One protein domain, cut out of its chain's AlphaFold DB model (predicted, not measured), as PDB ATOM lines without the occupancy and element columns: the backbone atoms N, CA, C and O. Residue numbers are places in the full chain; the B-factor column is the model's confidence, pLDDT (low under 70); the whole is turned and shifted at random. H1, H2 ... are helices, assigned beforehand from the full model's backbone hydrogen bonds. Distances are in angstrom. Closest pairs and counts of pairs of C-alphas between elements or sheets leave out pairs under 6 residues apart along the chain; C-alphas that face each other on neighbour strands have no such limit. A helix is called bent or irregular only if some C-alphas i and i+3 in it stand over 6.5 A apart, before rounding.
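This is residues 200 to 251 of the 254 residues of the protein "Glyco_hydro_42 domain-containing protein" of Pseudogymnoascus sp. 03VT05 (UniProt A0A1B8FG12). The short helix H3 bridges H1 and H4, which stay apart, while H2 lies at one end of the longest axis and the long link from H3 to H4 loops round the other end. The printed part has 52 residues with four named helices, H1 to H4 in chain order, and no named strand: all helix. It is compact, with a radius of gyration of the C-alphas of 10.3 A, and spans 29 by 22 by 15 A.

H1, residues 203 to 211, begins at C-alpha (-16.840, 6.518, -5.030) and is 12.0 A long. H2, residues 218 to 223, is 8.6 A long, and H3, residues 227 to 231, 6.1 A. H4, residues 243 to 250, is 11.8 A long and ends at C-alpha (-10.651, 20.469, 6.648); it is irregular, but only just: C-alphas 246 and 249 are 6.7 A apart.

H3 touches H1, closest at the C-alphas of Leu 228 and Ala 210, 5.7 A. H3 touches H4, closest at the C-alphas of Ile 227 and Phe 247, 7.3 A. H2 and H4 are close but not clearly touching, about perpendicular at 87 degrees; their closest C-alphas, Asn 223 and Phe 250, are 7.8 A apart. Every O i to N i+4 pair is within hydrogen-bond range in H1, H2 and H3, and 2 of 4 in H4.

The C-alphas farthest apart, Pro 218 and Pro 238, are 28.8 A apart. The printed part has no cut; the link from H3 to H4, 11 residues, is long. Residues 249 to 251 have pLDDT under 70.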
ATOM      1  N   PRO A 200     -22.981  13.702  -4.924       96.88
ATOM      2  CA  PRO A 200     -22.036  12.809  -4.260       96.88
ATOM      3  C   PRO A 200     -20.665  12.765  -4.940       96.88
ATOM      4  O   PRO A 200     -20.571  12.678  -6.167       96.88
ATOM      5  N   VAL A 201     -19.593  12.767  -4.143       96.62
ATOM      6  CA  VAL A 201     -18.238  12.539  -4.664       96.62
ATOM      7  C   VAL A 201     -18.178  11.149  -5.322       96.62
ATOM      8  O   VAL A 201     -18.676  10.185  -4.734       96.62
ATOM      9  N   PRO A 202     -17.546  10.998  -6.503       96.06
ATOM     10  CA  PRO A 202     -17.374   9.690  -7.128       96.06
ATOM     11  C   PRO A 202     -16.698   8.688  -6.182       96.06
ATOM     12  O   PRO A 202     -15.600   8.937  -5.676       96.06
ATOM     13  N   GLY A 203     -17.334   7.534  -5.968       96.00
ATOM     14  CA  GLY A 203     -16.840   6.518  -5.030       96.00
ATOM     15  C   GLY A 203     -15.454   5.977  -5.371       96.00
ATOM     16  O   GLY A 203     -14.693   5.629  -4.474       96.00
ATOM     17  N   GLU A 204     -15.078   5.989  -6.650       95.88
ATOM     18  CA  GLU A 204     -13.735   5.615  -7.103       95.88
ATOM     19  C   GLU A 204     -12.649   6.531  -6.524       95.88
ATOM     20  O   GLU A 204     -11.604   6.040  -6.105       95.88
ATOM     21  N   ILE A 205     -12.908   7.841  -6.417       95.19
ATOM     22  CA  ILE A 205     -11.966   8.804  -5.824       95.19
ATOM     23  C   ILE A 205     -11.844   8.563  -4.317       95.19
ATOM     24  O   ILE A 205     -10.737   8.539  -3.781       95.19
ATOM     25  N   VAL A 206     -12.975   8.340  -3.637       96.44
ATOM     26  CA  VAL A 206     -13.013   8.024  -2.199       96.44
ATOM     27  C   VAL A 206     -12.197   6.768  -1.906       96.44
ATOM     28  O   VAL A 206     -11.325   6.784  -1.035       96.44
ATOM     29  N   LYS A 207     -12.455   5.697  -2.662       96.25
ATOM     30  CA  LYS A 207     -11.750   4.422  -2.543       96.25
ATOM     31  C   LYS A 207     -10.260   4.584  -2.829       96.25
ATOM     32  O   LYS A 207      -9.443   4.159  -2.018       96.25
ATOM     33  N   PHE A 208      -9.908   5.252  -3.928       96.31
ATOM     34  CA  PHE A 208      -8.518   5.476  -4.311       96.31
ATOM     35  C   PHE A 208      -7.727   6.187  -3.208       96.31
ATOM     36  O   PHE A 208      -6.681   5.687  -2.799       96.31
ATOM     37  N   ILE A 209      -8.234   7.312  -2.689       96.06
ATOM     38  CA  ILE A 209      -7.542   8.074  -1.639       96.06
ATOM     39  C   ILE A 209      -7.412   7.239  -0.359       96.06
ATOM     40  O   ILE A 209      -6.350   7.234   0.262       96.06
ATOM     41  N   ALA A 210      -8.474   6.529   0.039       95.56
ATOM     42  CA  ALA A 210      -8.472   5.747   1.272       95.56
ATOM     43  C   ALA A 210      -7.510   4.548   1.223       95.56
ATOM     44  O   ALA A 210      -6.842   4.264   2.215       95.56
ATOM     45  N   GLU A 211      -7.431   3.856   0.085       95.75
ATOM     46  CA  GLU A 211      -6.591   2.662  -0.082       95.75
ATOM     47  C   GLU A 211      -5.117   2.994  -0.347       95.75
ATOM     48  O   GLU A 211      -4.246   2.179  -0.052       95.75
ATOM     49  N   ASN A 212      -4.822   4.188  -0.874       96.19
ATOM     50  CA  ASN A 212      -3.472   4.570  -1.302       96.19
ATOM     51  C   ASN A 212      -2.861   5.695  -0.460       96.19
ATOM     52  O   ASN A 212      -1.874   6.285  -0.889       96.19
ATOM     53  N   TRP A 213      -3.418   5.997   0.720       95.56
ATOM     54  CA  TRP A 213      -3.039   7.160   1.529       95.56
ATOM     55  C   TRP A 213      -1.529   7.341   1.691       95.56
ATOM     56  O   TRP A 213      -1.019   8.413   1.385       95.56
ATOM     57  N   GLU A 214      -0.812   6.292   2.101       95.00
ATOM     58  CA  GLU A 214       0.644   6.318   2.335       95.00
ATOM     59  C   GLU A 214       1.469   6.592   1.066       95.00
ATOM     60  O   GLU A 214       2.614   7.025   1.151       95.00
ATOM     61  N   ALA A 215       0.899   6.340  -0.115       93.19
ATOM     62  CA  ALA A 215       1.536   6.583  -1.407       93.19
ATOM     63  C   ALA A 215       1.170   7.949  -2.015       93.19
ATOM     64  O   ALA A 215       1.725   8.321  -3.053       93.19
ATOM     65  N   LEU A 216       0.232   8.690  -1.411       94.94
ATOM     66  CA  LEU A 216      -0.117  10.037  -1.857       94.94
ATOM     67  C   LEU A 216       0.991  11.032  -1.507       94.94
ATOM     68  O   LEU A 216       1.801  10.817  -0.608       94.94
ATOM     69  N   LEU A 217       1.008  12.154  -2.226       94.38
ATOM     70  CA  LEU A 217       1.985  13.212  -1.991       94.38
ATOM     71  C   LEU A 217       1.874  13.751  -0.553       94.38
ATOM     72  O   LEU A 217       0.753  14.019  -0.104       94.38
ATOM     73  N   PRO A 218       3.006  14.008   0.132       94.62
ATOM     74  CA  PRO A 218       3.000  14.576   1.480       94.62
ATOM     75  C   PRO A 218       2.180  15.865   1.591       94.62
ATOM     76  O   PRO A 218       1.451  16.051   2.560       94.62
ATOM     77  N   ASP A 219       2.214  16.731   0.574       94.31
ATOM     78  CA  ASP A 219       1.430  17.973   0.559       94.31
ATOM     79  C   ASP A 219      -0.078  17.715   0.597       94.31
ATOM     80  O   ASP A 219      -0.816  18.421   1.282       94.31
ATOM     81  N   PHE A 220      -0.554  16.675  -0.094       93.19
ATOM     82  CA  PHE A 220      -1.961  16.291  -0.032       93.19
ATOM     83  C   PHE A 220      -2.327  15.802   1.373       93.19
ATOM     84  O   PHE A 220      -3.339  16.227   1.928       93.19
ATOM     85  N   GLN A 221      -1.481  14.964   1.974       94.00
ATOM     86  CA  GLN A 221      -1.693  14.462   3.332       94.00
ATOM     87  C   GLN A 221      -1.719  15.603   4.362       94.00
ATOM     88  O   GLN A 221      -2.605  15.647   5.212       94.00
ATOM     89  N   ASN A 222      -0.796  16.562   4.242       92.12
ATOM     90  CA  ASN A 222      -0.681  17.719   5.130       92.12
ATOM     91  C   ASN A 222      -1.851  18.699   4.991       92.12
ATOM     92  O   ASN A 222      -2.290  19.268   5.988       92.12
ATOM     93  N   ASN A 223      -2.371  18.886   3.775       90.06
ATOM     94  CA  ASN A 223      -3.531  19.746   3.528       90.06
ATOM     95  C   ASN A 223      -4.850  19.111   3.994       90.06
ATOM     96  O   ASN A 223      -5.828  19.818   4.232       90.06
ATOM     97  N   PHE A 224      -4.888  17.783   4.140       91.56
ATOM     98  CA  PHE A 224      -6.093  17.033   4.489       91.56
ATOM     99  C   PHE A 224      -5.847  15.981   5.594       91.56
ATOM    100  O   PHE A 224      -6.217  14.821   5.424       91.56
ATOM    101  N   PRO A 225      -5.285  16.340   6.762       89.19
ATOM    102  CA  PRO A 225      -4.720  15.374   7.717       89.19
ATOM    103  C   PRO A 225      -5.738  14.385   8.309       89.19
ATOM    104  O   PRO A 225      -5.384  13.280   8.712       89.19
ATOM    105  N   ASP A 226      -7.018  14.760   8.347       90.50
ATOM    106  CA  ASP A 226      -8.100  13.939   8.901       90.50
ATOM    107  C   ASP A 226      -9.046  13.362   7.831       90.50
ATOM    108  O   ASP A 226      -9.990  12.638   8.175       90.50
ATOM    109  N   ILE A 227      -8.804  13.630   6.538       92.94
ATOM    110  CA  ILE A 227      -9.698  13.181   5.458       92.94
ATOM    111  C   ILE A 227      -9.763  11.658   5.391       92.94
ATOM    112  O   ILE A 227     -10.846  11.111   5.203       92.94
ATOM    113  N   LEU A 228      -8.649  10.957   5.642       94.00
ATOM    114  CA  LEU A 228      -8.594   9.495   5.595       94.00
ATOM    115  C   LEU A 228      -9.627   8.856   6.535       94.00
ATOM    116  O   LEU A 228     -10.391   7.987   6.118       94.00
ATOM    117  N   LYS A 229      -9.711   9.336   7.784       92.62
ATOM    118  CA  LYS A 229     -10.670   8.835   8.789       92.62
ATOM    119  C   LYS A 229     -12.121   9.046   8.357       92.62
ATOM    120  O   LYS A 229     -13.013   8.309   8.780       92.62
ATOM    121  N   VAL A 230     -12.379  10.086   7.566       92.75
ATOM    122  CA  VAL A 230     -13.708  10.362   7.018       92.75
ATOM    123  C   VAL A 230     -13.988   9.470   5.816       92.75
ATOM    124  O   VAL A 230     -15.025   8.812   5.808       92.75
ATOM    125  N   LEU A 231     -13.070   9.385   4.852       94.56
ATOM    126  CA  LEU A 231     -13.239   8.590   3.633       94.56
ATOM    127  C   LEU A 231     -13.383   7.095   3.919       94.56
ATOM    128  O   LEU A 231     -14.199   6.441   3.276       94.56
ATOM    129  N   GLN A 232     -12.691   6.566   4.935       94.12
ATOM    130  CA  GLN A 232     -12.816   5.166   5.366       94.12
ATOM    131  C   GLN A 232     -14.259   4.754   5.697       94.12
ATOM    132  O   GLN A 232     -14.619   3.593   5.519       94.12
ATOM    133  N   LYS A 233     -15.113   5.694   6.124       93.81
ATOM    134  CA  LYS A 233     -16.536   5.431   6.400       93.81
ATOM    135  C   LYS A 233     -17.360   5.216   5.128       93.81
ATOM    136  O   LYS A 233     -18.454   4.670   5.209       93.81
ATOM    137  N   TYR A 234     -16.846   5.653   3.977       95.12
ATOM    138  CA  TYR A 234     -17.574   5.719   2.713       95.12
ATOM    139  C   TYR A 234     -17.006   4.822   1.603       95.12
ATOM    140  O   TYR A 234     -17.634   4.730   0.556       95.12
ATOM    141  N   VAL A 235     -15.885   4.116   1.818       93.50
ATOM    142  CA  VAL A 235     -15.226   3.259   0.799       93.50
ATOM    143  C   VAL A 235     -16.181   2.252   0.140       93.50
ATOM    144  O   VAL A 235     -16.061   1.983  -1.051       93.50
ATOM    145  N   SER A 236     -17.150   1.738   0.899       91.06
ATOM    146  CA  SER A 236     -18.179   0.806   0.414       91.06
ATOM    147  C   SER A 236     -19.601   1.340   0.609       91.06
ATOM    148  O   SER A 236     -20.557   0.566   0.570       91.06
ATOM    149  N   SER A 237     -19.749   2.639   0.884       91.19
ATOM    150  CA  SER A 237     -21.056   3.253   1.128       91.19
ATOM    151  C   SER A 237     -21.669   3.741  -0.185       91.19
ATOM    152  O   SER A 237     -20.975   4.411  -0.951       91.19
ATOM    153  N   PRO A 238     -22.963   3.483  -0.439       88.69
ATOM    154  CA  PRO A 238     -23.683   4.138  -1.528       88.69
ATOM    155  C   PRO A 238     -23.994   5.617  -1.221       88.69
ATOM    156  O   PRO A 238     -24.206   6.399  -2.142       88.69
ATOM    157  N   ASP A 239     -23.982   6.013   0.056       93.69
ATOM    158  CA  ASP A 239     -24.387   7.342   0.527       93.69
ATOM    159  C   ASP A 239     -23.169   8.253   0.736       93.69
ATOM    160  O   ASP A 239     -22.833   8.650   1.857       93.69
ATOM    161  N   ILE A 240     -22.449   8.535  -0.349       96.06
ATOM    162  CA  ILE A 240     -21.269   9.404  -0.311       96.06
ATOM    163  C   ILE A 240     -21.722  10.877  -0.268       96.06
ATOM    164  O   ILE A 240     -22.545  11.281  -1.091       96.06
ATOM    165  N   PRO A 241     -21.213  11.707   0.663       95.25
ATOM    166  CA  PRO A 241     -21.528  13.132   0.694       95.25
ATOM    167  C   PRO A 241     -21.017  13.879  -0.543       95.25
ATOM    168  O   PRO A 241     -20.140  13.398  -1.261       95.25
ATOM    169  N   ASP A 242     -21.522  15.094  -0.750       95.19
ATOM    170  CA  ASP A 242     -21.009  15.994  -1.783       95.19
ATOM    171  C   ASP A 242     -19.583  16.504  -1.492       95.19
ATOM    172  O   ASP A 242     -19.020  16.319  -0.401       95.19
ATOM    173  N   TRP A 243     -18.988  17.174  -2.481       93.44
ATOM    174  CA  TRP A 243     -17.619  17.690  -2.404       93.44
ATOM    175  C   TRP A 243     -17.403  18.641  -1.226       93.44
ATOM    176  O   TRP A 243     -16.366  18.584  -0.555       93.44
ATOM    177  N   LYS A 244     -18.382  19.504  -0.934       90.56
ATOM    178  CA  LYS A 244     -18.289  20.465   0.165       90.56
ATOM    179  C   LYS A 244     -18.365  19.746   1.508       90.56
ATOM    180  O   LYS A 244     -17.539  19.982   2.384       90.56
ATOM    181  N   ALA A 245     -19.321  18.848   1.686       90.62
ATOM    182  CA  ALA A 245     -19.503  18.102   2.917       90.62
ATOM    183  C   ALA A 245     -18.282  17.233   3.252       90.62
ATOM    184  O   ALA A 245     -17.968  17.087   4.439       90.62
ATOM    185  N   LEU A 246     -17.605  16.690   2.232       90.19
ATOM    186  CA  LEU A 246     -16.480  15.775   2.397       90.19
ATOM    187  C   LEU A 246     -15.137  16.493   2.584       90.19
ATOM    188  O   LEU A 246     -14.410  16.164   3.517       90.19
ATOM    189  N   PHE A 247     -14.822  17.495   1.756       87.31
ATOM    190  CA  PHE A 247     -13.495  18.132   1.743       87.31
ATOM    191  C   PHE A 247     -13.441  19.494   2.447       87.31
ATOM    192  O   PHE A 247     -12.395  19.872   2.970       87.31
ATOM    193  N   TRP A 248     -14.553  20.230   2.539       77.75
ATOM    194  CA  TRP A 248     -14.545  21.593   3.098       77.75
ATOM    195  C   TRP A 248     -14.365  21.627   4.621       77.75
ATOM    196  O   TRP A 248     -13.953  22.642   5.177       77.75
ATOM    197  N   ARG A 249     -14.637  20.516   5.319       68.00
ATOM    198  CA  ARG A 249     -14.496  20.415   6.786       68.00
ATOM    199  C   ARG A 249     -13.049  20.544   7.272       68.00
ATOM    200  O   ARG A 249     -12.839  20.769   8.459       68.00
ATOM    201  N   PHE A 250     -12.085  20.411   6.365       61.09
ATOM    202  CA  PHE A 250     -10.651  20.469   6.648       61.09
ATOM    203  C   PHE A 250     -10.009  21.779   6.178       61.09
ATOM    204  O   PHE A 250      -8.858  22.047   6.505       61.09
ATOM    205  N   GLY A 251     -10.774  22.634   5.483       51.75
ATOM    206  CA  GLY A 251     -10.389  23.991   5.098       51.75
ATOM    207  C   GLY A 251     -10.460  24.953   6.281       51.75
ATOM    208  O   GLY A 251     -11.253  25.889   6.293       51.75
TER     209      GLY A 251